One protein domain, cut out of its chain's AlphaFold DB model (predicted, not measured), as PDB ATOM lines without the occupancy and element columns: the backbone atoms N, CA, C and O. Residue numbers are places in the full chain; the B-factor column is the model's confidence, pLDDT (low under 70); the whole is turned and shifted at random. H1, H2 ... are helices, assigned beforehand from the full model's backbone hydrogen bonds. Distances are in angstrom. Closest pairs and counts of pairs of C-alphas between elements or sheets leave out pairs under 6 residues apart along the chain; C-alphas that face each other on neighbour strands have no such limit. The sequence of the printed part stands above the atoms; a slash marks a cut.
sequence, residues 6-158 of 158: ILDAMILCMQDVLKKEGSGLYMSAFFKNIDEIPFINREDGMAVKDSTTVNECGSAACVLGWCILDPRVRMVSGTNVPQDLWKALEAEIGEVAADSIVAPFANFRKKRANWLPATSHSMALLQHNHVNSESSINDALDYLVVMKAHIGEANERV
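This is residues 6 to 158 of the 158 residues of an uncharacterized protein of Alteromonas sp. RKMC-009 (UniProt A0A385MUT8). A cluster of mostly short helices packs round H4, near the middle, with the long helix H11 running along one side and reaching beyond the cluster at its last residues. H1 and H9 run alongside H11 the opposite way, H6 and H5 lie on the side away from H9 and H10, and at the end far from residue 158 lie H2 and a long loop, residues 32 to 53. The printed part has 153 residues with eleven named helices, H1 to H11 in chain order, and no named strand: all helix. It is compact, with a radius of gyration of the C-alphas of 14.9 A and spans of 45 by 31 by 31 A.

H11, residues 137 to 156, touches H1, residues 6 to 18, at a shallow tilt of 25 degrees, opposite ways; the closest C-alphas, of Met 14 and Leu 141, are 6.1 A apart. With residues 143 to 150 alone H11 touches H9, residues 122 to 127, closest at C-alphas 146 and 125, 6.6 A. H4, residues 60 to 67, only just touches H11, with 3 pairs of C-alphas within 8 A, closest at Ala 60 and Ala 140, 7.1 A. H4 touches H7, residues 95 to 102, at 80 degrees, about perpendicular, closest at C-alphas 60 and 102, 4.3 A. H7 and H8, residues 106 to 113, form a helical hairpin, closest at C-alphas 100 and 109, 4.1 A. H10, residues 129 to 132, touches H8, closest at C-alphas 131 and 110, 5.0 A. H6, residues 82 to 93, touches H7, closest at C-alphas 90 and 98, 5.2 A. H5, residues 71 to 77, touches H1, closest at C-alphas 73 and 9, 5.2 A. H3, residues 54 to 57, touches H11, closest at C-alphas 55 and 137, 4.9 A. H2, residues 27 to 31, is apart from H11. In H1, H2 and H4 to H9 every O i to N i+4 pair is within hydrogen-bond range, in H11 15 of 16; H3 and H10 are too short for one.

H1 begins at C-alpha 6, (4.095, -71.670, -71.854), and is 18.6 A long. H6 is 16.4 A long. H11, 29.2 A long, ends at C-alpha 156, (18.993, -80.831, -81.233).

The C-alphas farthest apart, of Asp 50 and Val 158, are 46.4 A apart. The printed part has no cut. The link from H2 to H3 is long, with 22 residues. Residues 21 to 61 and 157 to 158 have pLDDT under 70; the mean of the printed part is 78.4.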
ATOM      1  N   ILE A   6       4.574 -73.059 -71.821       95.56
ATOM      2  CA  ILE A   6       4.095 -71.670 -71.854       95.56
ATOM      3  C   ILE A   6       3.910 -71.235 -73.305       95.56
ATOM      4  O   ILE A   6       2.824 -70.770 -73.659       95.56
ATOM      5  N   LEU A   7       4.920 -71.431 -74.160       94.94
ATOM      6  CA  LEU A   7       4.816 -71.107 -75.586       94.94
ATOM      7  C   LEU A   7       3.663 -71.874 -76.255       94.94
ATOM      8  O   LEU A   7       2.919 -71.310 -77.055       94.94
ATOM      9  N   ASP A   8       3.460 -73.137 -75.884       95.44
ATOM     10  CA  ASP A   8       2.386 -73.985 -76.405       95.44
ATOM     11  C   ASP A   8       1.007 -73.471 -75.988       95.44
ATOM     12  O   ASP A   8       0.097 -73.382 -76.816       95.44
ATOM     13  N   ALA A   9       0.856 -73.078 -74.723       95.00
ATOM     14  CA  ALA A   9      -0.370 -72.465 -74.230       95.00
ATOM     15  C   ALA A   9      -0.649 -71.118 -74.917       95.00
ATOM     16  O   ALA A   9      -1.802 -70.837 -75.253       95.00
ATOM     17  N   MET A  10       0.388 -70.314 -75.175       93.62
ATOM     18  CA  MET A  10       0.265 -69.065 -75.931       93.62
ATOM     19  C   MET A  10      -0.192 -69.331 -77.370       93.62
ATOM     20  O   MET A  10      -1.156 -68.718 -77.817       93.62
ATOM     21  N   ILE A  11       0.414 -70.289 -78.078       94.19
ATOM     22  CA  ILE A  11       0.004 -70.676 -79.441       94.19
ATOM     23  C   ILE A  11      -1.475 -71.085 -79.474       94.19
ATOM     24  O   ILE A  11      -2.230 -70.600 -80.319       94.19
ATOM     25  N   LEU A  12      -1.916 -71.930 -78.535       93.56
ATOM     26  CA  LEU A  12      -3.320 -72.350 -78.439       93.56
ATOM     27  C   LEU A  12      -4.258 -71.175 -78.129       93.56
ATOM     28  O   LEU A  12      -5.342 -71.092 -78.708       93.56
ATOM     29  N   CYS A  13      -3.841 -70.257 -77.254       90.81
ATOM     30  CA  CYS A  13      -4.586 -69.035 -76.976       90.81
ATOM     31  C   CYS A  13      -4.794 -68.228 -78.264       90.81
ATOM     32  O   CYS A  13      -5.930 -67.930 -78.629       90.81
ATOM     33  N   MET A  14      -3.718 -67.954 -79.003       88.50
ATOM     34  CA  MET A  14      -3.763 -67.154 -80.229       88.50
ATOM     35  C   MET A  14      -4.600 -67.813 -81.335       88.50
ATOM     36  O   MET A  14      -5.370 -67.133 -82.016       88.50
ATOM     37  N   GLN A  15      -4.538 -69.141 -81.466       90.56
ATOM     38  CA  GLN A  15      -5.418 -69.898 -82.362       90.56
ATOM     39  C   GLN A  15      -6.901 -69.737 -82.005       90.56
ATOM     40  O   GLN A  15      -7.746 -69.643 -82.896       90.56
ATOM     41  N   ASP A  16      -7.243 -69.705 -80.716       87.50
ATOM     42  CA  ASP A  16      -8.628 -69.527 -80.277       87.50
ATOM     43  C   ASP A  16      -9.122 -68.090 -80.447       87.50
ATOM     44  O   ASP A  16     -10.318 -67.881 -80.653       87.50
ATOM     45  N   VAL A  17      -8.225 -67.102 -80.408       80.06
ATOM     46  CA  VAL A  17      -8.558 -65.710 -80.734       80.06
ATOM     47  C   VAL A  17      -8.879 -65.553 -82.214       80.06
ATOM     48  O   VAL A  17      -9.895 -64.947 -82.549       80.06
ATOM     49  N   LEU A  18      -8.077 -66.158 -83.094       81.12
ATOM     50  CA  LEU A  18      -8.315 -66.131 -84.539       81.12
ATOM     51  C   LEU A  18      -9.660 -66.736 -84.937       81.12
ATOM     52  O   LEU A  18     -10.374 -66.187 -85.769       81.12
ATOM     53  N   LYS A  19     -10.078 -67.825 -84.284       81.88
ATOM     54  CA  LYS A  19     -11.406 -68.423 -84.516       81.88
ATOM     55  C   LYS A  19     -12.568 -67.503 -84.126       81.88
ATOM     56  O   LYS A  19     -13.713 -67.800 -84.455       81.88
ATOM     57  N   LYS A  20     -12.293 -66.419 -83.395       74.25
ATOM     58  CA  LYS A  20     -13.273 -65.427 -82.943       74.25
ATOM     59  C   LYS A  20     -13.180 -64.117 -83.734       74.25
ATOM     60  O   LYS A  20     -13.572 -63.069 -83.211       74.25
ATOM     61  N   GLU A  21     -12.670 -64.142 -84.967       60.97
ATOM     62  CA  GLU A  21     -12.736 -62.996 -85.882       60.97
ATOM     63  C   GLU A  21     -14.148 -62.370 -85.889       60.97
ATOM     64  O   GLU A  21     -15.156 -63.058 -86.032       60.97
ATOM     65  N   GLY A  22     -14.226 -61.056 -85.640       56.53
ATOM     66  CA  GLY A  22     -15.489 -60.307 -85.544       56.53
ATOM     67  C   GLY A  22     -16.125 -60.203 -84.146       56.53
ATOM     68  O   GLY A  22     -17.128 -59.513 -83.995       56.53
ATOM     69  N   SER A  23     -15.552 -60.818 -83.106       57.06
ATOM     70  CA  SER A  23     -16.145 -60.854 -81.750       57.06
ATOM     71  C   SER A  23     -15.931 -59.608 -80.869       57.06
ATOM     72  O   SER A  23     -16.344 -59.613 -79.710       57.06
ATOM     73  N   GLY A  24     -15.313 -58.533 -81.376       58.19
ATOM     74  CA  GLY A  24     -15.128 -57.296 -80.602       58.19
ATOM     75  C   GLY A  24     -14.169 -57.441 -79.412       58.19
ATOM     76  O   GLY A  24     -14.407 -56.883 -78.345       58.19
ATOM     77  N   LEU A  25     -13.083 -58.206 -79.567       64.81
ATOM     78  CA  LEU A  25     -12.016 -58.317 -78.561       64.81
ATOM     79  C   LEU A  25     -11.158 -57.048 -78.567       64.81
ATOM     80  O   LEU A  25     -10.057 -57.017 -79.119       64.81
ATOM     81  N   TYR A  26     -11.716 -55.977 -78.015       68.06
ATOM     82  CA  TYR A  26     -11.087 -54.666 -77.974       68.06
ATOM     83  C   TYR A  26      -9.946 -54.634 -76.959       68.06
ATOM     84  O   TYR A  26     -10.110 -54.999 -75.795       68.06
ATOM     85  N   MET A  27      -8.804 -54.101 -77.382       66.12
ATOM     86  CA  MET A  27      -7.667 -53.840 -76.507       66.12
ATOM     87  C   MET A  27      -8.005 -52.807 -75.425       66.12
ATOM     88  O   MET A  27      -7.381 -52.805 -74.371       66.12
ATOM     89  N   SER A  28      -9.035 -51.979 -75.615       56.56
ATOM     90  CA  SER A  28      -9.553 -51.096 -74.563       56.56
ATOM     91  C   SER A  28     -10.070 -51.841 -73.339       56.56
ATOM     92  O   SER A  28      -9.995 -51.303 -72.242       56.56
ATOM     93  N   ALA A  29     -10.535 -53.087 -73.470       58.50
ATOM     94  CA  ALA A  29     -10.883 -53.906 -72.310       58.50
ATOM     95  C   ALA A  29      -9.641 -54.289 -71.483       58.50
ATOM     96  O   ALA A  29      -9.734 -54.427 -70.268       58.50
ATOM     97  N   PHE A  30      -8.480 -54.412 -72.133       56.84
ATOM     98  CA  PHE A  30      -7.189 -54.645 -71.488       56.84
ATOM     99  C   PHE A  30      -6.613 -53.347 -70.896       56.84
ATOM    100  O   PHE A  30      -6.122 -53.339 -69.772       56.84
ATOM    101  N   PHE A  31      -6.743 -52.226 -71.615       54.25
ATOM    102  CA  PHE A  31      -6.224 -50.920 -71.196       54.25
ATOM    103  C   PHE A  31      -7.171 -50.105 -70.295       54.25
ATOM    104  O   PHE A  31      -6.755 -49.100 -69.727       54.25
ATOM    105  N   LYS A  32      -8.430 -50.514 -70.100       52.12
ATOM    106  CA  LYS A  32      -9.349 -49.846 -69.156       52.12
ATOM    107  C   LYS A  32      -8.852 -49.892 -67.711       52.12
ATOM    108  O   LYS A  32      -9.182 -48.995 -66.949       52.12
ATOM    109  N   ASN A  33      -8.032 -50.889 -67.384       50.84
ATOM    110  CA  ASN A  33      -7.387 -51.040 -66.081       50.84
ATOM    111  C   ASN A  33      -5.890 -50.683 -66.143       50.84
ATOM    112  O   ASN A  33      -5.130 -51.082 -65.269       50.84
ATOM    113  N   ILE A  34      -5.429 -49.974 -67.184       48.25
ATOM    114  CA  ILE A  34      -4.006 -49.628 -67.344       48.25
ATOM    115  C   ILE A  34      -3.503 -48.753 -66.190       48.25
ATOM    116  O   ILE A  34      -2.356 -48.892 -65.784       48.25
ATOM    117  N   ASP A  35      -4.394 -47.941 -65.610       46.41
ATOM    118  CA  ASP A  35      -4.128 -47.096 -64.443       46.41
ATOM    119  C   ASP A  35      -3.858 -47.934 -63.165       46.41
ATOM    120  O   ASP A  35      -3.336 -47.419 -62.179       46.41
ATOM    121  N   GLU A  36      -4.169 -49.240 -63.180       50.09
ATOM    122  CA  GLU A  36      -3.864 -50.205 -62.111       50.09
ATOM    123  C   GLU A  36      -2.544 -50.966 -62.352       50.09
ATOM    124  O   GLU A  36      -2.078 -51.694 -61.472       50.09
ATOM    125  N   ILE A  37      -1.923 -50.816 -63.530       48.28
ATOM    126  CA  ILE A  37      -0.659 -51.470 -63.891       48.28
ATOM    127  C   ILE A  37       0.491 -50.489 -63.588       48.28
ATOM    128  O   ILE A  37       0.664 -49.526 -64.333       48.28
ATOM    129  N   PRO A  38       1.337 -50.722 -62.560       44.84
ATOM    130  CA  PRO A  38       2.251 -49.709 -61.994       44.84
ATOM    131  C   PRO A  38       3.365 -49.175 -62.914       44.84
ATOM    132  O   PRO A  38       4.205 -48.396 -62.469       44.84
ATOM    133  N   PHE A  39       3.425 -49.618 -64.170       45.44
ATOM    134  CA  PHE A  39       4.551 -49.396 -65.080       45.44
ATOM    135  C   PHE A  39       4.136 -48.898 -66.467       45.44
ATOM    136  O   PHE A  39       5.003 -48.728 -67.324       45.44
ATOM    137  N   ILE A  40       2.840 -48.689 -66.715       44.97
ATOM    138  CA  ILE A  40       2.358 -48.173 -67.997       44.97
ATOM    139  C   ILE A  40       1.727 -46.806 -67.759       44.97
ATOM    140  O   ILE A  40       0.590 -46.690 -67.315       44.97
ATOM    141  N   ASN A  41       2.487 -45.757 -68.053       43.94
ATOM    142  CA  ASN A  41       1.982 -44.399 -68.015       43.94
ATOM    143  C   ASN A  41       1.146 -44.136 -69.275       43.94
ATOM    144  O   ASN A  41       1.629 -44.268 -70.402       43.94
ATOM    145  N   ARG A  42      -0.121 -43.764 -69.086       46.44
ATOM    146  CA  ARG A  42      -1.071 -43.492 -70.173       46.44
ATOM    147  C   ARG A  42      -0.624 -42.328 -71.067       46.44
ATOM    148  O   ARG A  42      -0.990 -42.288 -72.240       46.44
ATOM    149  N   GLU A  43       0.183 -41.415 -70.527       46.34
ATOM    150  CA  GLU A  43       0.742 -40.267 -71.249       46.34
ATOM    151  C   GLU A  43       1.976 -40.622 -72.103       46.34
ATOM    152  O   GLU A  43       2.251 -39.928 -73.080       46.34
ATOM    153  N   ASP A  44       2.657 -41.747 -71.836       45.53
ATOM    154  CA  ASP A  44       3.922 -42.125 -72.495       45.53
ATOM    155  C   ASP A  44       3.739 -42.803 -73.877       45.53
ATOM    156  O   ASP A  44       4.654 -43.431 -74.413       45.53
ATOM    157  N   GLY A  45       2.581 -42.616 -74.525       42.31
ATOM    158  CA  GLY A  45       2.516 -42.669 -75.993       42.31
ATOM    159  C   GLY A  45       1.993 -43.945 -76.661       42.31
ATOM    160  O   GLY A  45       2.205 -44.118 -77.858       42.31
ATOM    161  N   MET A  46       1.248 -44.808 -75.972       50.09
ATOM    162  CA  MET A  46       0.509 -45.907 -76.623       50.09
ATOM    163  C   MET A  46      -0.998 -45.646 -76.556       50.09
ATOM    164  O   MET A  46      -1.738 -46.342 -75.865       50.09
ATOM    165  N   ALA A  47      -1.470 -44.619 -77.272       50.94
ATOM    166  CA  ALA A  47      -2.898 -44.341 -77.435       50.94
ATOM    167  C   ALA A  47      -3.540 -45.392 -78.359       50.94
ATOM    168  O   ALA A  47      -3.863 -45.129 -79.520       50.94
ATOM    169  N   VAL A  48      -3.682 -46.616 -77.855       54.03
ATOM    170  CA  VAL A  48      -4.468 -47.655 -78.513       54.03
ATOM    171  C   VAL A  48      -5.911 -47.162 -78.536       54.03
ATOM    172  O   VAL A  48      -6.497 -46.900 -77.487       54.03
ATOM    173  N   LYS A  49      -6.466 -46.954 -79.736       59.38
ATOM    174  CA  LYS A  49      -7.837 -46.452 -79.888       59.38
ATOM    175  C   LYS A  49      -8.797 -47.427 -79.213       59.38
ATOM    176  O   LYS A  49      -8.580 -48.635 -79.264       59.38
ATOM    177  N   ASP A  50      -9.902 -46.923 -78.668       63.53
ATOM    178  CA  ASP A  50     -10.860 -47.783 -77.963       63.53
ATOM    179  C   ASP A  50     -11.429 -48.910 -78.838       63.53
ATOM    180  O   ASP A  50     -11.799 -49.974 -78.338       63.53
ATOM    181  N   SER A  51     -11.461 -48.666 -80.150       61.56
ATOM    182  CA  SER A  51     -11.903 -49.593 -81.184       61.56
ATOM    183  C   SER A  51     -10.831 -50.576 -81.650       61.56
ATOM    184  O   SER A  51     -11.168 -51.481 -82.404       61.56
ATOM    185  N   THR A  52      -9.561 -50.405 -81.264       64.44
ATOM    186  CA  THR A  52      -8.488 -51.308 -81.687       64.44
ATOM    187  C   THR A  52      -8.741 -52.681 -81.091       64.44
ATOM    188  O   THR A  52      -8.778 -52.850 -79.870       64.44
ATOM    189  N   THR A  53      -8.912 -53.671 -81.952       66.88
ATOM    190  CA  THR A  53      -9.054 -55.066 -81.531       66.88
ATOM    191  C   THR A  53      -7.692 -55.736 -81.377       66.88
ATOM    192  O   THR A  53      -6.694 -55.279 -81.934       66.88
ATOM    193  N   VAL A  54      -7.629 -56.847 -80.644       65.00
ATOM    194  CA  VAL A  54      -6.417 -57.685 -80.563       65.00
ATOM    195  C   VAL A  54      -5.931 -58.131 -81.953       65.00
ATOM    196  O   VAL A  54      -4.726 -58.221 -82.183       65.00
ATOM    197  N   ASN A  55      -6.859 -58.299 -82.902       61.06
ATOM    198  CA  ASN A  55      -6.569 -58.664 -84.289       61.06
ATOM    199  C   ASN A  55      -5.817 -57.563 -85.055       61.06
ATOM    200  O   ASN A  55      -5.006 -57.876 -85.925       61.06
ATOM    201  N   GLU A  56      -6.077 -56.298 -84.714       61.66
ATOM    202  CA  GLU A  56      -5.506 -55.107 -85.357       61.66
ATOM    203  C   GLU A  56      -4.309 -54.533 -84.600       61.66
ATOM    204  O   GLU A  56      -3.461 -53.893 -85.213       61.66
ATOM    205  N   CYS A  57      -4.242 -54.725 -83.276       66.88
ATOM    206  CA  CYS A  57      -3.070 -54.314 -82.517       66.88
ATOM    207  C   CYS A  57      -1.870 -55.155 -82.939       66.88
ATOM    208  O   CYS A  57      -0.838 -54.576 -83.258       66.88
ATOM    209  N   GLY A  58      -2.021 -56.493 -82.871       56.25
ATOM    210  CA  GLY A  58      -1.047 -57.541 -83.218       56.25
ATOM    211  C   GLY A  58       0.424 -57.298 -82.844       56.25
ATOM    212  O   GLY A  58       1.313 -58.030 -83.279       56.25
ATOM    213  N   SER A  59       0.679 -56.317 -81.978       61.12
ATOM    214  CA  SER A  59       1.958 -56.078 -81.354       61.12
ATOM    215  C   SER A  59       2.228 -57.213 -80.382       61.12
ATOM    216  O   SER A  59       1.341 -57.797 -79.756       61.12
ATOM    217  N   ALA A  60       3.498 -57.515 -80.233       59.31
ATOM    218  CA  ALA A  60       4.015 -58.511 -79.319       59.31
ATOM    219  C   ALA A  60       3.582 -58.310 -77.849       59.31
ATOM    220  O   ALA A  60       3.295 -59.274 -77.137       59.31
ATOM    221  N   ALA A  61       3.408 -57.055 -77.422       66.38
ATOM    222  CA  ALA A  61       2.834 -56.726 -76.118       66.38
ATOM    223  C   ALA A  61       1.324 -57.031 -76.046       66.38
ATOM    224  O   ALA A  61       0.833 -57.463 -75.004       66.38
ATOM    225  N   CYS A  62       0.590 -56.863 -77.152       73.75
ATOM    226  CA  CYS A  62      -0.822 -57.241 -77.259       73.75
ATOM    227  C   CYS A  62      -1.015 -58.769 -77.224       73.75
ATOM    228  O   CYS A  62      -1.949 -59.241 -76.578       73.75
ATOM    229  N   VAL A  63      -0.108 -59.548 -77.827       76.25
ATOM    230  CA  VAL A  63      -0.088 -61.024 -77.736       76.25
ATOM    231  C   VAL A  63       0.079 -61.472 -76.288       76.25
ATOM    232  O   VAL A  63      -0.728 -62.252 -75.787       76.25
ATOM    233  N   LEU A  64       1.093 -60.946 -75.597       79.44
ATOM    234  CA  LEU A  64       1.376 -61.279 -74.201       79.44
ATOM    235  C   LEU A  64       0.236 -60.834 -73.265       79.44
ATOM    236  O   LEU A  64      -0.221 -61.614 -72.426       79.44
ATOM    237  N   GLY A  65      -0.261 -59.608 -73.448       76.81
ATOM    238  CA  GLY A  65      -1.385 -59.056 -72.692       76.81
ATOM    239  C   GLY A  65      -2.673 -59.862 -72.860       76.81
ATOM    240  O   GLY A  65      -3.417 -60.058 -71.903       76.81
ATOM    241  N   TRP A  66      -2.919 -60.398 -74.053       79.25
ATOM    242  CA  TRP A  66      -4.081 -61.245 -74.278       79.25
ATOM    243  C   TRP A  66      -3.885 -62.671 -73.759       79.25
ATOM    244  O   TRP A  66      -4.773 -63.216 -73.101       79.25
ATOM    245  N   CYS A  67      -2.706 -63.258 -73.980       85.50
ATOM    246  CA  CYS A  67      -2.377 -64.597 -73.495       85.50
ATOM    247  C   CYS A  67      -2.515 -64.701 -71.975       85.50
ATOM    248  O   CYS A  67      -3.025 -65.704 -71.485       85.50
ATOM    249  N   ILE A  68      -2.151 -63.660 -71.216       84.88
ATOM    250  CA  ILE A  68      -2.306 -63.680 -69.756       84.88
ATOM    251  C   ILE A  68      -3.772 -63.730 -69.301       84.88
ATOM    252  O   ILE A  68      -4.027 -63.972 -68.127       84.88
ATOM    253  N   LEU A  69      -4.756 -63.499 -70.175       82.44
ATOM    254  CA  LEU A  69      -6.177 -63.661 -69.852       82.44
ATOM    255  C   LEU A  69      -6.654 -65.112 -69.981       82.44
ATOM    256  O   LEU A  69      -7.694 -65.465 -69.424       82.44
ATOM    257  N   ASP A  70      -5.891 -65.958 -70.672       85.81
ATOM    258  CA  ASP A  70      -6.232 -67.353 -70.897       85.81
ATOM    259  C   ASP A  70      -5.961 -68.209 -69.645       85.81
ATOM    260  O   ASP A  70      -4.831 -68.231 -69.140       85.81
ATOM    261  N   PRO A  71      -6.955 -68.962 -69.135       87.25
ATOM    262  CA  PRO A  71      -6.761 -69.825 -67.971       87.25
ATOM    263  C   PRO A  71      -5.653 -70.870 -68.152       87.25
ATOM    264  O   PRO A  71      -4.993 -71.221 -67.175       87.25
ATOM    265  N   ARG A  72      -5.423 -71.358 -69.379       92.50
ATOM    266  CA  ARG A  72      -4.373 -72.346 -69.673       92.50
ATOM    267  C   ARG A  72      -2.997 -71.720 -69.512       92.50
ATOM    268  O   ARG A  72      -2.146 -72.306 -68.854       92.50
ATOM    269  N   VAL A  73      -2.814 -70.516 -70.053       91.00
ATOM    270  CA  VAL A  73      -1.555 -69.771 -69.931       91.00
ATOM    271  C   VAL A  73      -1.265 -69.489 -68.462       91.00
ATOM    272  O   VAL A  73      -0.185 -69.833 -68.004       91.00
ATOM    273  N   ARG A  74      -2.241 -68.974 -67.698       90.00
ATOM    274  CA  ARG A  74      -2.083 -68.700 -66.254       90.00
ATOM    275  C   ARG A  74      -1.719 -69.936 -65.440       90.00
ATOM    276  O   ARG A  74      -0.886 -69.871 -64.544       90.00
ATOM    277  N   MET A  75      -2.377 -71.055 -65.726       93.06
ATOM    278  CA  MET A  75      -2.150 -72.314 -65.021       93.06
ATOM    279  C   MET A  75      -0.745 -72.859 -65.279       93.06
ATOM    280  O   MET A  75      -0.112 -73.362 -64.358       93.06
ATOM    281  N   VAL A  76      -0.260 -72.747 -66.516       94.62
ATOM    282  CA  VAL A  76       1.067 -73.234 -66.900       94.62
ATOM    283  C   VAL A  76       2.177 -72.286 -66.439       94.62
ATOM    284  O   VAL A  76       3.208 -72.751 -65.962       94.62
ATOM    285  N   SER A  77       1.975 -70.972 -66.552       91.81
ATOM    286  CA  SER A  77       2.962 -69.964 -66.149       91.81
ATOM    287  C   SER A  77       2.991 -69.712 -64.639       91.81
ATOM    288  O   SER A  77       3.960 -69.155 -64.129       91.81
ATOM    289  N   GLY A  78       1.930 -70.085 -63.916       91.44
ATOM    290  CA  GLY A  78       1.786 -69.829 -62.484       91.44
ATOM    291  C   GLY A  78       1.546 -68.359 -62.135       91.44
ATOM    292  O   GLY A  78       1.720 -67.977 -60.980       91.44
ATOM    293  N   THR A  79       1.160 -67.520 -63.104       87.88
ATOM    294  CA  THR A  79       0.973 -66.080 -62.889       87.88
ATOM    295  C   THR A  79      -0.222 -65.512 -63.650       87.88
ATOM    296  O   THR A  79      -0.658 -66.036 -64.674       87.88
ATOM    297  N   ASN A  80      -0.761 -64.412 -63.132       83.56
ATOM    298  CA  ASN A  80      -1.761 -63.553 -63.762       83.56
ATOM    299  C   ASN A  80      -1.203 -62.158 -64.109       83.56
ATOM    300  O   ASN A  80      -1.962 -61.295 -64.548       83.56
ATOM    301  N   VAL A  81       0.103 -61.940 -63.921       82.00
ATOM    302  CA  VAL A  81       0.789 -60.672 -64.180       82.00
ATOM    303  C   VAL A  81       1.538 -60.769 -65.517       82.00
ATOM    304  O   VAL A  81       2.372 -61.661 -65.675       82.00
ATOM    305  N   PRO A  82       1.308 -59.853 -66.481       81.00
ATOM    306  CA  PRO A  82       1.985 -59.889 -67.780       81.00
ATOM    307  C   PRO A  82       3.516 -59.902 -67.675       81.00
ATOM    308  O   PRO A  82       4.181 -60.678 -68.355       81.00
ATOM    309  N   GLN A  83       4.087 -59.077 -66.791       81.50
ATOM    310  CA  GLN A  83       5.539 -59.010 -66.605       81.50
ATOM    311  C   GLN A  83       6.125 -60.341 -66.117       81.50
ATOM    312  O   GLN A  83       7.200 -60.742 -66.559       81.50
ATOM    313  N   ASP A  84       5.419 -61.043 -65.235       87.44
ATOM    314  CA  ASP A  84       5.861 -62.346 -64.749       87.44
ATOM    315  C   ASP A  84       5.675 -63.428 -65.814       87.44
ATOM    316  O   ASP A  84       6.494 -64.338 -65.892       87.44
ATOM    317  N   LEU A  85       4.655 -63.315 -66.676       88.81
ATOM    318  CA  LEU A  85       4.503 -64.201 -67.832       88.81
ATOM    319  C   LEU A  85       5.682 -64.052 -68.795       88.81
ATOM    320  O   LEU A  85       6.192 -65.059 -69.278       88.81
ATOM    321  N   TRP A  86       6.142 -62.822 -69.044       90.12
ATOM    322  CA  TRP A  86       7.345 -62.592 -69.847       90.12
ATOM    323  C   TRP A  86       8.551 -63.281 -69.200       90.12
ATOM    324  O   TRP A  86       9.169 -64.122 -69.841       90.12
ATOM    325  N   LYS A  87       8.827 -63.043 -67.912       90.69
ATOM    326  CA  LYS A  87       9.946 -63.704 -67.209       90.69
ATOM    327  C   LYS A  87       9.844 -65.230 -67.215       90.69
ATOM    328  O   LYS A  87      10.850 -65.921 -67.356       90.69
ATOM    329  N   ALA A  88       8.637 -65.772 -67.062       94.00
ATOM    330  CA  ALA A  88       8.401 -67.209 -67.131       94.00
ATOM    331  C   ALA A  88       8.706 -67.755 -68.537       94.00
ATOM    332  O   ALA A  88       9.329 -68.807 -68.667       94.00
ATOM    333  N   LEU A  89       8.341 -67.010 -69.585       93.62
ATOM    334  CA  LEU A  89       8.694 -67.337 -70.962       93.62
ATOM    335  C   LEU A  89      10.215 -67.255 -71.190       93.62
ATOM    336  O   LEU A  89      10.780 -68.166 -71.786       93.62
ATOM    337  N   GLU A  90      10.908 -66.236 -70.671       93.62
ATOM    338  CA  GLU A  90      12.381 -66.146 -70.730       93.62
ATOM    339  C   GLU A  90      13.050 -67.354 -70.070       93.62
ATOM    340  O   GLU A  90      14.013 -67.900 -70.609       93.62
ATOM    341  N   ALA A  91      12.532 -67.798 -68.923       93.88
ATOM    342  CA  ALA A  91      13.035 -68.982 -68.236       93.88
ATOM    343  C   ALA A  91      12.818 -70.273 -69.049       93.88
ATOM    344  O   ALA A  91      13.613 -71.206 -68.939       93.88
ATOM    345  N   GLU A  92      11.767 -70.326 -69.871       94.19
ATOM    346  CA  GLU A  92      11.436 -71.485 -70.704       94.19
ATOM    347  C   GLU A  92      12.260 -71.546 -71.998       94.19
ATOM    348  O   GLU A  92      12.854 -72.582 -72.309       94.19
ATOM    349  N   ILE A  93      12.290 -70.451 -72.762       92.94
ATOM    350  CA  ILE A  93      12.837 -70.429 -74.130       92.94
ATOM    351  C   ILE A  93      14.093 -69.562 -74.284       92.94
ATOM    352  O   ILE A  93      14.680 -69.512 -75.365       92.94
ATOM    353  N   GLY A  94      14.540 -68.917 -73.207       92.56
ATOM    354  CA  GLY A  94      15.666 -67.986 -73.187       92.56
ATOM    355  C   GLY A  94      15.252 -66.541 -73.482       92.56
ATOM    356  O   GLY A  94      14.365 -66.288 -74.298       92.56
ATOM    357  N   GLU A  95      15.952 -65.587 -72.855       91.75
ATOM    358  CA  GLU A  95      15.705 -64.137 -72.974       91.75
ATOM    359  C   GLU A  95      15.622 -63.677 -74.436       91.75
ATOM    360  O   GLU A  95      14.691 -62.989 -74.837       91.75
ATOM    361  N   VAL A  96      16.576 -64.100 -75.271       92.31
ATOM    362  CA  VAL A  96      16.649 -63.665 -76.673       92.31
ATOM    363  C   VAL A  96      15.413 -64.098 -77.470       92.31
ATOM    364  O   VAL A  96      14.878 -63.304 -78.245       92.31
ATOM    365  N   ALA A  97      14.951 -65.336 -77.278       92.00
ATOM    366  CA  ALA A  97      13.778 -65.850 -77.974       92.00
ATOM    367  C   ALA A  97      12.500 -65.196 -77.443       92.00
ATOM    368  O   ALA A  97      11.703 -64.699 -78.238       92.00
ATOM    369  N   ALA A  98      12.343 -65.115 -76.120       91.25
ATOM    370  CA  ALA A  98      11.209 -64.449 -75.490       91.25
ATOM    371  C   ALA A  98      11.084 -62.992 -75.959       91.25
ATOM    372  O   ALA A  98      10.037 -62.613 -76.481       91.25
ATOM    373  N   ASP A  99      12.161 -62.206 -75.911       87.69
ATOM    374  CA  ASP A  99      12.138 -60.810 -76.352       87.69
ATOM    375  C   ASP A  99      11.811 -60.663 -77.840       87.69
ATOM    376  O   ASP A  99      11.131 -59.718 -78.239       87.69
ATOM    377  N   SER A 100      12.274 -61.585 -78.690       88.94
ATOM    378  CA  SER A 100      11.919 -61.544 -80.112       88.94
ATOM    379  C   SER A 100      10.429 -61.796 -80.370       88.94
ATOM    380  O   SER A 100       9.907 -61.315 -81.375       88.94
ATOM    381  N   ILE A 101       9.742 -62.481 -79.446       88.12
ATOM    382  CA  ILE A 101       8.294 -62.704 -79.472       88.12
ATOM    383  C   ILE A 101       7.532 -61.521 -78.873       88.12
ATOM    384  O   ILE A 101       6.527 -61.122 -79.449       88.12
ATOM    385  N   VAL A 102       7.943 -61.010 -77.703       83.19
ATOM    386  CA  VAL A 102       7.078 -60.162 -76.851       83.19
ATOM    387  C   VAL A 102       7.515 -58.692 -76.758       83.19
ATOM    388  O   VAL A 102       6.744 -57.866 -76.265       83.19
ATOM    389  N   ALA A 103       8.700 -58.321 -77.265       78.50
ATOM    390  CA  ALA A 103       9.171 -56.938 -77.172       78.50
ATOM    391  C   ALA A 103       8.236 -55.969 -77.925       78.50
ATOM    392  O   ALA A 103       7.879 -56.223 -79.080       78.50
ATOM    393  N   PRO A 104       7.873 -54.822 -77.320       71.38
ATOM    394  CA  PRO A 104       6.788 -53.972 -77.811       71.38
ATOM    395  C   PRO A 104       7.050 -53.367 -79.192       71.38
ATOM    396  O   PRO A 104       6.105 -53.148 -79.941       71.38
ATOM    397  N   PHE A 105       8.312 -53.158 -79.566       75.44
ATOM    398  CA  PHE A 105       8.674 -52.510 -80.824       75.44
ATOM    399  C   PHE A 105       9.396 -53.468 -81.779       75.44
ATOM    400  O   PHE A 105      10.329 -54.180 -81.385       75.44
ATOM    401  N   ALA A 106       9.026 -53.418 -83.061       79.25
ATOM    402  CA  ALA A 106       9.598 -54.262 -84.114       79.25
ATOM    403  C   ALA A 106      11.139 -54.211 -84.194       79.25
ATOM    404  O   ALA A 106      11.792 -55.239 -84.342       79.25
ATOM    405  N   ASN A 107      11.762 -53.040 -84.023       78.69
ATOM    406  CA  ASN A 107      13.226 -52.916 -84.042       78.69
ATOM    407  C   ASN A 107      13.913 -53.727 -82.924       78.69
ATOM    408  O   ASN A 107      14.975 -54.308 -83.163       78.69
ATOM    409  N   PHE A 108      13.315 -53.807 -81.732       81.62
ATOM    410  CA  PHE A 108      13.819 -54.649 -80.644       81.62
ATOM    411  C   PHE A 108      13.591 -56.130 -80.946       81.62
ATOM    412  O   PHE A 108      14.538 -56.908 -80.819       81.62
ATOM    413  N   ARG A 109      12.402 -56.503 -81.443       86.44
ATOM    414  CA  ARG A 109      12.112 -57.884 -81.867       86.44
ATOM    415  C   ARG A 109      13.116 -58.373 -82.904       86.44
ATOM    416  O   ARG A 109      13.754 -59.405 -82.715       86.44
ATOM    417  N   LYS A 110      13.350 -57.576 -83.952       87.88
ATOM    418  CA  LYS A 110      14.338 -57.856 -85.000       87.88
ATOM    419  C   LYS A 110      15.751 -57.971 -84.451       87.88
ATOM    420  O   LYS A 110      16.479 -58.890 -84.817       87.88
ATOM    421  N   LYS A 111      16.171 -57.042 -83.588       87.44
ATOM    422  CA  LYS A 111      17.504 -57.082 -82.969       87.44
ATOM    423  C   LYS A 111      17.712 -58.388 -82.199       87.44
ATOM    424  O   LYS A 111      18.767 -58.994 -82.331       87.44
ATOM    425  N   ARG A 112      16.703 -58.829 -81.447       89.56
ATOM    426  CA  ARG A 112      16.742 -60.065 -80.658       89.56
ATOM    427  C   ARG A 112      16.684 -61.309 -81.544       89.56
ATOM    428  O   ARG A 112      17.513 -62.192 -81.377       89.56
ATOM    429  N   ALA A 113      15.837 -61.321 -82.572       90.38
ATOM    430  CA  ALA A 113      15.806 -62.400 -83.561       90.38
ATOM    431  C   ALA A 113      17.164 -62.597 -84.269       90.38
ATOM    432  O   ALA A 113      17.547 -63.726 -84.554       90.38
ATOM    433  N   ASN A 114      17.932 -61.523 -84.497       92.38
ATOM    434  CA  ASN A 114      19.291 -61.603 -85.059       92.38
ATOM    435  C   ASN A 114      20.331 -62.230 -84.118       92.38
ATOM    436  O   ASN A 114      21.416 -62.582 -84.573       92.38
ATOM    437  N   TRP A 115      20.049 -62.332 -82.819       92.75
ATOM    438  CA  TRP A 115      20.954 -62.940 -81.837       92.75
ATOM    439  C   TRP A 115      20.670 -64.423 -81.605       92.75
ATOM    440  O   TRP A 115      21.410 -65.081 -80.876       92.75
ATOM    441  N   LEU A 116      19.608 -64.951 -82.216       91.69
ATOM    442  CA  LEU A 116      19.293 -66.366 -82.162       91.69
ATOM    443  C   LEU A 116      20.336 -67.191 -82.933       91.69
ATOM    444  O   LEU A 116      20.882 -66.723 -83.937       91.69
ATOM    445  N   PRO A 117      20.614 -68.431 -82.494       90.31
ATOM    446  CA  PRO A 117      21.542 -69.318 -83.189       90.31
ATOM    447  C   PRO A 117      21.099 -69.579 -84.636       90.31
ATOM    448  O   PRO A 117      19.922 -69.524 -84.974       90.31
ATOM    449  N   ALA A 118      22.033 -69.889 -85.533       90.31
ATOM    450  CA  ALA A 118      21.678 -70.219 -86.911       90.31
ATOM    451  C   ALA A 118      21.052 -71.626 -87.005       90.31
ATOM    452  O   ALA A 118      21.652 -72.617 -86.587       90.31
ATOM    453  N   THR A 119      19.866 -71.712 -87.607       89.12
ATOM    454  CA  THR A 119      19.050 -72.921 -87.838       89.12
ATOM    455  C   THR A 119      18.444 -72.871 -89.244       89.12
ATOM    456  O   THR A 119      18.521 -71.832 -89.908       89.12
ATOM    457  N   SER A 120      17.793 -73.947 -89.695       87.31
ATOM    458  CA  SER A 120      17.035 -73.924 -90.955       87.31
ATOM    459  C   SER A 120      15.878 -72.907 -90.937       87.31
ATOM    460  O   SER A 120      15.510 -72.368 -91.979       87.31
ATOM    461  N   HIS A 121      15.378 -72.551 -89.749       90.25
ATOM    462  CA  HIS A 121      14.287 -71.594 -89.552       90.25
ATOM    463  C   HIS A 121      14.736 -70.130 -89.395       90.25
ATOM    464  O   HIS A 121      13.899 -69.229 -89.428       90.25
ATOM    465  N   SER A 122      16.037 -69.851 -89.249       87.69
ATOM    466  CA  SER A 122      16.521 -68.495 -88.930       87.69
ATOM    467  C   SER A 122      16.173 -67.464 -90.009       87.69
ATOM    468  O   SER A 122      15.801 -66.340 -89.684       87.69
ATOM    469  N   MET A 123      16.228 -67.836 -91.292       86.00
ATOM    470  CA  MET A 123      15.831 -66.931 -92.380       86.00
ATOM    471  C   MET A 123      14.338 -66.592 -92.333       86.00
ATOM    472  O   MET A 123      13.980 -65.428 -92.499       86.00
ATOM    473  N   ALA A 124      13.489 -67.586 -92.052       88.06
ATOM    474  CA  ALA A 124      12.052 -67.382 -91.911       88.06
ATOM    475  C   ALA A 124      11.742 -66.437 -90.742       88.06
ATOM    476  O   ALA A 124      10.965 -65.504 -90.917       88.06
ATOM    477  N   LEU A 125      12.418 -66.596 -89.595       89.56
ATOM    478  CA  LEU A 125      12.280 -65.682 -88.457       89.56
ATOM    479  C   LEU A 125      12.659 -64.242 -88.811       89.56
ATOM    480  O   LEU A 125      11.913 -63.319 -88.499       89.56
ATOM    481  N   LEU A 126      13.811 -64.035 -89.454       89.19
ATOM    482  CA  LEU A 126      14.331 -62.693 -89.743       89.19
ATOM    483  C   LEU A 126      13.528 -61.948 -90.814       89.19
ATOM    484  O   LEU A 126      13.484 -60.714 -90.807       89.19
ATOM    485  N   GLN A 127      12.906 -62.683 -91.733       89.88
ATOM    486  CA  GLN A 127      12.066 -62.125 -92.792       89.88
ATOM    487  C   GLN A 127      10.593 -62.007 -92.386       89.88
ATOM    488  O   GLN A 127       9.812 -61.414 -93.124       89.88
ATOM    489  N   HIS A 128      10.214 -62.520 -91.214       90.31
ATOM    490  CA  HIS A 128       8.829 -62.538 -90.769       90.31
ATOM    491  C   HIS A 128       8.267 -61.122 -90.550       90.31
ATOM    492  O   HIS A 128       8.936 -60.261 -89.968       90.31
ATOM    493  N   ASN A 129       7.015 -60.876 -90.953       87.19
ATOM    494  CA  ASN A 129       6.356 -59.570 -90.800       87.19
ATOM    495  C   ASN A 129       6.341 -59.104 -89.338       87.19
ATOM    496  O   ASN A 129       6.733 -57.981 -89.044       87.19
ATOM    497  N   HIS A 130       5.989 -60.004 -88.416       83.62
ATOM    498  CA  HIS A 130       5.940 -59.747 -86.970       83.62
ATOM    499  C   HIS A 130       7.194 -59.078 -86.374       83.62
ATOM    500  O   HIS A 130       7.085 -58.233 -85.484       83.62
ATOM    501  N   VAL A 131       8.397 -59.411 -86.860       82.88
ATOM    502  CA  VAL A 131       9.638 -58.777 -86.373       82.88
ATOM    503  C   VAL A 131      10.035 -57.542 -87.174       82.88
ATOM    504  O   VAL A 131      10.876 -56.775 -86.723       82.88
ATOM    505  N   ASN A 132       9.461 -57.331 -88.359       80.38
ATOM    506  CA  ASN A 132       9.818 -56.227 -89.251       80.38
ATOM    507  C   ASN A 132       8.824 -55.056 -89.206       80.38
ATOM    508  O   ASN A 132       9.187 -53.951 -89.605       80.38
ATOM    509  N   SER A 133       7.613 -55.265 -88.693       76.62
ATOM    510  CA  SER A 133       6.593 -54.230 -88.528       76.62
ATOM    511  C   SER A 133       5.684 -54.522 -87.332       76.62
ATOM    512  O   SER A 133       5.745 -55.591 -86.722       76.62
ATOM    513  N   GLU A 134       4.815 -53.569 -87.000       70.00
ATOM    514  CA  GLU A 134       3.577 -53.920 -86.306       70.00
ATOM    515  C   GLU A 134       2.732 -54.761 -87.265       70.00
ATOM    516  O   GLU A 134       2.672 -54.478 -88.468       70.00
ATOM    517  N   SER A 135       2.195 -55.865 -86.764       71.31
ATOM    518  CA  SER A 135       1.633 -56.927 -87.592       71.31
ATOM    519  C   SER A 135       0.239 -57.298 -87.122       71.31
ATOM    520  O   SER A 135      -0.196 -56.849 -86.069       71.31
ATOM    521  N   SER A 136      -0.463 -58.131 -87.884       77.81
ATOM    522  CA  SER A 136      -1.729 -58.694 -87.424       77.81
ATOM    523  C   SER A 136      -1.494 -59.791 -86.384       77.81
ATOM    524  O   SER A 136      -0.379 -60.287 -86.190       77.81
ATOM    525  N   ILE A 137      -2.572 -60.226 -85.743       79.12
ATOM    526  CA  ILE A 137      -2.543 -61.401 -84.872       79.12
ATOM    527  C   ILE A 137      -2.211 -62.705 -85.627       79.12
ATOM    528  O   ILE A 137      -1.624 -63.612 -85.040       79.12
ATOM    529  N   ASN A 138      -2.548 -62.791 -86.923       85.06
ATOM    530  CA  ASN A 138      -2.182 -63.924 -87.781       85.06
ATOM    531  C   ASN A 138      -0.664 -64.006 -87.923       85.06
ATOM    532  O   ASN A 138      -0.083 -65.065 -87.700       85.06
ATOM    533  N   ASP A 139      -0.020 -62.873 -88.215       86.25
ATOM    534  CA  ASP A 139       1.439 -62.797 -88.286       86.25
ATOM    535  C   ASP A 139       2.071 -63.125 -86.924       86.25
ATOM    536  O   ASP A 139       3.084 -63.814 -86.851       86.25
ATOM    537  N   ALA A 140       1.484 -62.659 -85.821       84.44
ATOM    538  CA  ALA A 140       1.993 -62.995 -84.497       84.44
ATOM    539  C   ALA A 140       1.918 -64.505 -84.211       84.44
ATOM    540  O   ALA A 140       2.896 -65.083 -83.740       84.44
ATOM    541  N   LEU A 141       0.792 -65.160 -84.521       89.31
ATOM    542  CA  LEU A 141       0.662 -66.610 -84.368       89.31
ATOM    543  C   LEU A 141       1.657 -67.366 -85.257       89.31
ATOM    544  O   LEU A 141       2.314 -68.282 -84.765       89.31
ATOM    545  N   ASP A 142       1.768 -67.000 -86.535       91.00
ATOM    546  CA  ASP A 142       2.707 -67.650 -87.458       91.00
ATOM    547  C   ASP A 142       4.143 -67.540 -86.927       91.00
ATOM    548  O   ASP A 142       4.859 -68.539 -86.822       91.00
ATOM    549  N   TYR A 143       4.514 -66.363 -86.414       90.88
ATOM    550  CA  TYR A 143       5.815 -66.156 -85.793       90.88
ATOM    551  C   TYR A 143       6.056 -67.055 -84.571       90.88
ATOM    552  O   TYR A 143       7.141 -67.624 -84.448       90.88
ATOM    553  N   LEU A 144       5.064 -67.238 -83.688       92.00
ATOM    554  CA  LEU A 144       5.177 -68.159 -82.545       92.00
ATOM    555  C   LEU A 144       5.450 -69.599 -83.000       92.00
ATOM    556  O   LEU A 144       6.256 -70.303 -82.388       92.00
ATOM    557  N   VAL A 145       4.800 -70.039 -84.082       93.56
ATOM    558  CA  VAL A 145       4.975 -71.387 -84.639       93.56
ATOM    559  C   VAL A 145       6.368 -71.550 -85.250       93.56
ATOM    560  O   VAL A 145       7.053 -72.535 -84.954       93.56
ATOM    561  N   VAL A 146       6.829 -70.574 -86.040       93.38
ATOM    562  CA  VAL A 146       8.188 -70.576 -86.610       93.38
ATOM    563  C   VAL A 146       9.241 -70.542 -85.498       93.38
ATOM    564  O   VAL A 146      10.231 -71.273 -85.560       93.38
ATOM    565  N   MET A 147       9.015 -69.754 -84.444       92.94
ATOM    566  CA  MET A 147       9.896 -69.690 -83.279       92.94
ATOM    567  C   MET A 147       9.956 -71.021 -82.528       92.94
ATOM    568  O   MET A 147      11.037 -71.481 -82.161       92.94
ATOM    569  N   LYS A 148       8.821 -71.700 -82.347       93.06
ATOM    570  CA  LYS A 148       8.804 -73.034 -81.739       93.06
ATOM    571  C   LYS A 148       9.631 -74.035 -82.550       93.06
ATOM    572  O   LYS A 148      10.411 -74.789 -81.969       93.06
ATOM    573  N   ALA A 149       9.492 -74.028 -83.876       92.31
ATOM    574  CA  ALA A 149      10.279 -74.893 -84.755       92.31
ATOM    575  C   ALA A 149      11.783 -74.590 -84.645       92.31
ATOM    576  O   ALA A 149      12.597 -75.498 -84.475       92.31
ATOM    577  N   HIS A 150      12.136 -73.302 -84.629       92.94
ATOM    578  CA  HIS A 150      13.497 -72.831 -84.405       92.94
ATOM    579  C   HIS A 150      14.094 -73.325 -83.079       92.94
ATOM    580  O   HIS A 150      15.195 -73.875 -83.066       92.94
ATOM    581  N   ILE A 151      13.365 -73.171 -81.969       92.19
ATOM    582  CA  ILE A 151      13.785 -73.649 -80.643       92.19
ATOM    583  C   ILE A 151      13.953 -75.172 -80.657       92.19
ATOM    584  O   ILE A 151      14.910 -75.692 -80.082       92.19
ATOM    585  N   GLY A 152      13.044 -75.897 -81.312       89.00
ATOM    586  CA  GLY A 152      13.135 -77.346 -81.484       89.00
ATOM    587  C   GLY A 152      14.464 -77.770 -82.108       89.00
ATOM    588  O   GLY A 152      15.182 -78.568 -81.510       89.00
ATOM    589  N   GLU A 153      14.816 -77.173 -83.248       87.50
ATOM    590  CA  GLU A 153      16.045 -77.480 -83.989       87.50
ATOM    591  C   GLU A 153      17.314 -77.022 -83.251       87.50
ATOM    592  O   GLU A 153      18.300 -77.756 -83.193       87.50
ATOM    593  N   ALA A 154      17.310 -75.823 -82.658       83.06
ATOM    594  CA  ALA A 154      18.471 -75.295 -81.939       83.06
ATOM    595  C   ALA A 154      18.896 -76.208 -80.777       83.06
ATOM    596  O   ALA A 154      20.088 -76.370 -80.528       83.06
ATOM    597  N   ASN A 155      17.931 -76.839 -80.102       78.94
ATOM    598  CA  ASN A 155      18.198 -77.763 -79.000       78.94
ATOM    599  C   ASN A 155      18.700 -79.143 -79.456       78.94
ATOM    600  O   ASN A 155      19.296 -79.844 -78.652       78.94
ATOM    601  N   GLU A 156      18.462 -79.561 -80.702       80.31
ATOM    602  CA  GLU A 156      18.993 -80.831 -81.233       80.31
ATOM    603  C   GLU A 156      20.480 -80.737 -81.601       80.31
ATOM    604  O   GLU A 156      21.139 -81.751 -81.819       80.31
ATOM    605  N   ARG A 157      21.010 -79.511 -81.680       64.44
ATOM    606  CA  ARG A 157      22.401 -79.217 -82.041       64.44
ATOM    607  C   ARG A 157      23.333 -79.031 -80.832       64.44
ATOM    608  O   ARG A 157      24.523 -78.807 -81.049       64.44
ATOM    609  N   VAL A 158      22.802 -79.079 -79.605       58.47
ATOM    610  CA  VAL A 158      23.527 -78.936 -78.323       58.47
ATOM    611  C   VAL A 158      23.600 -80.288 -77.629       58.47
ATOM    612  O   VAL A 158      24.696 -80.616 -77.126       58.47
TER     613      VAL A 158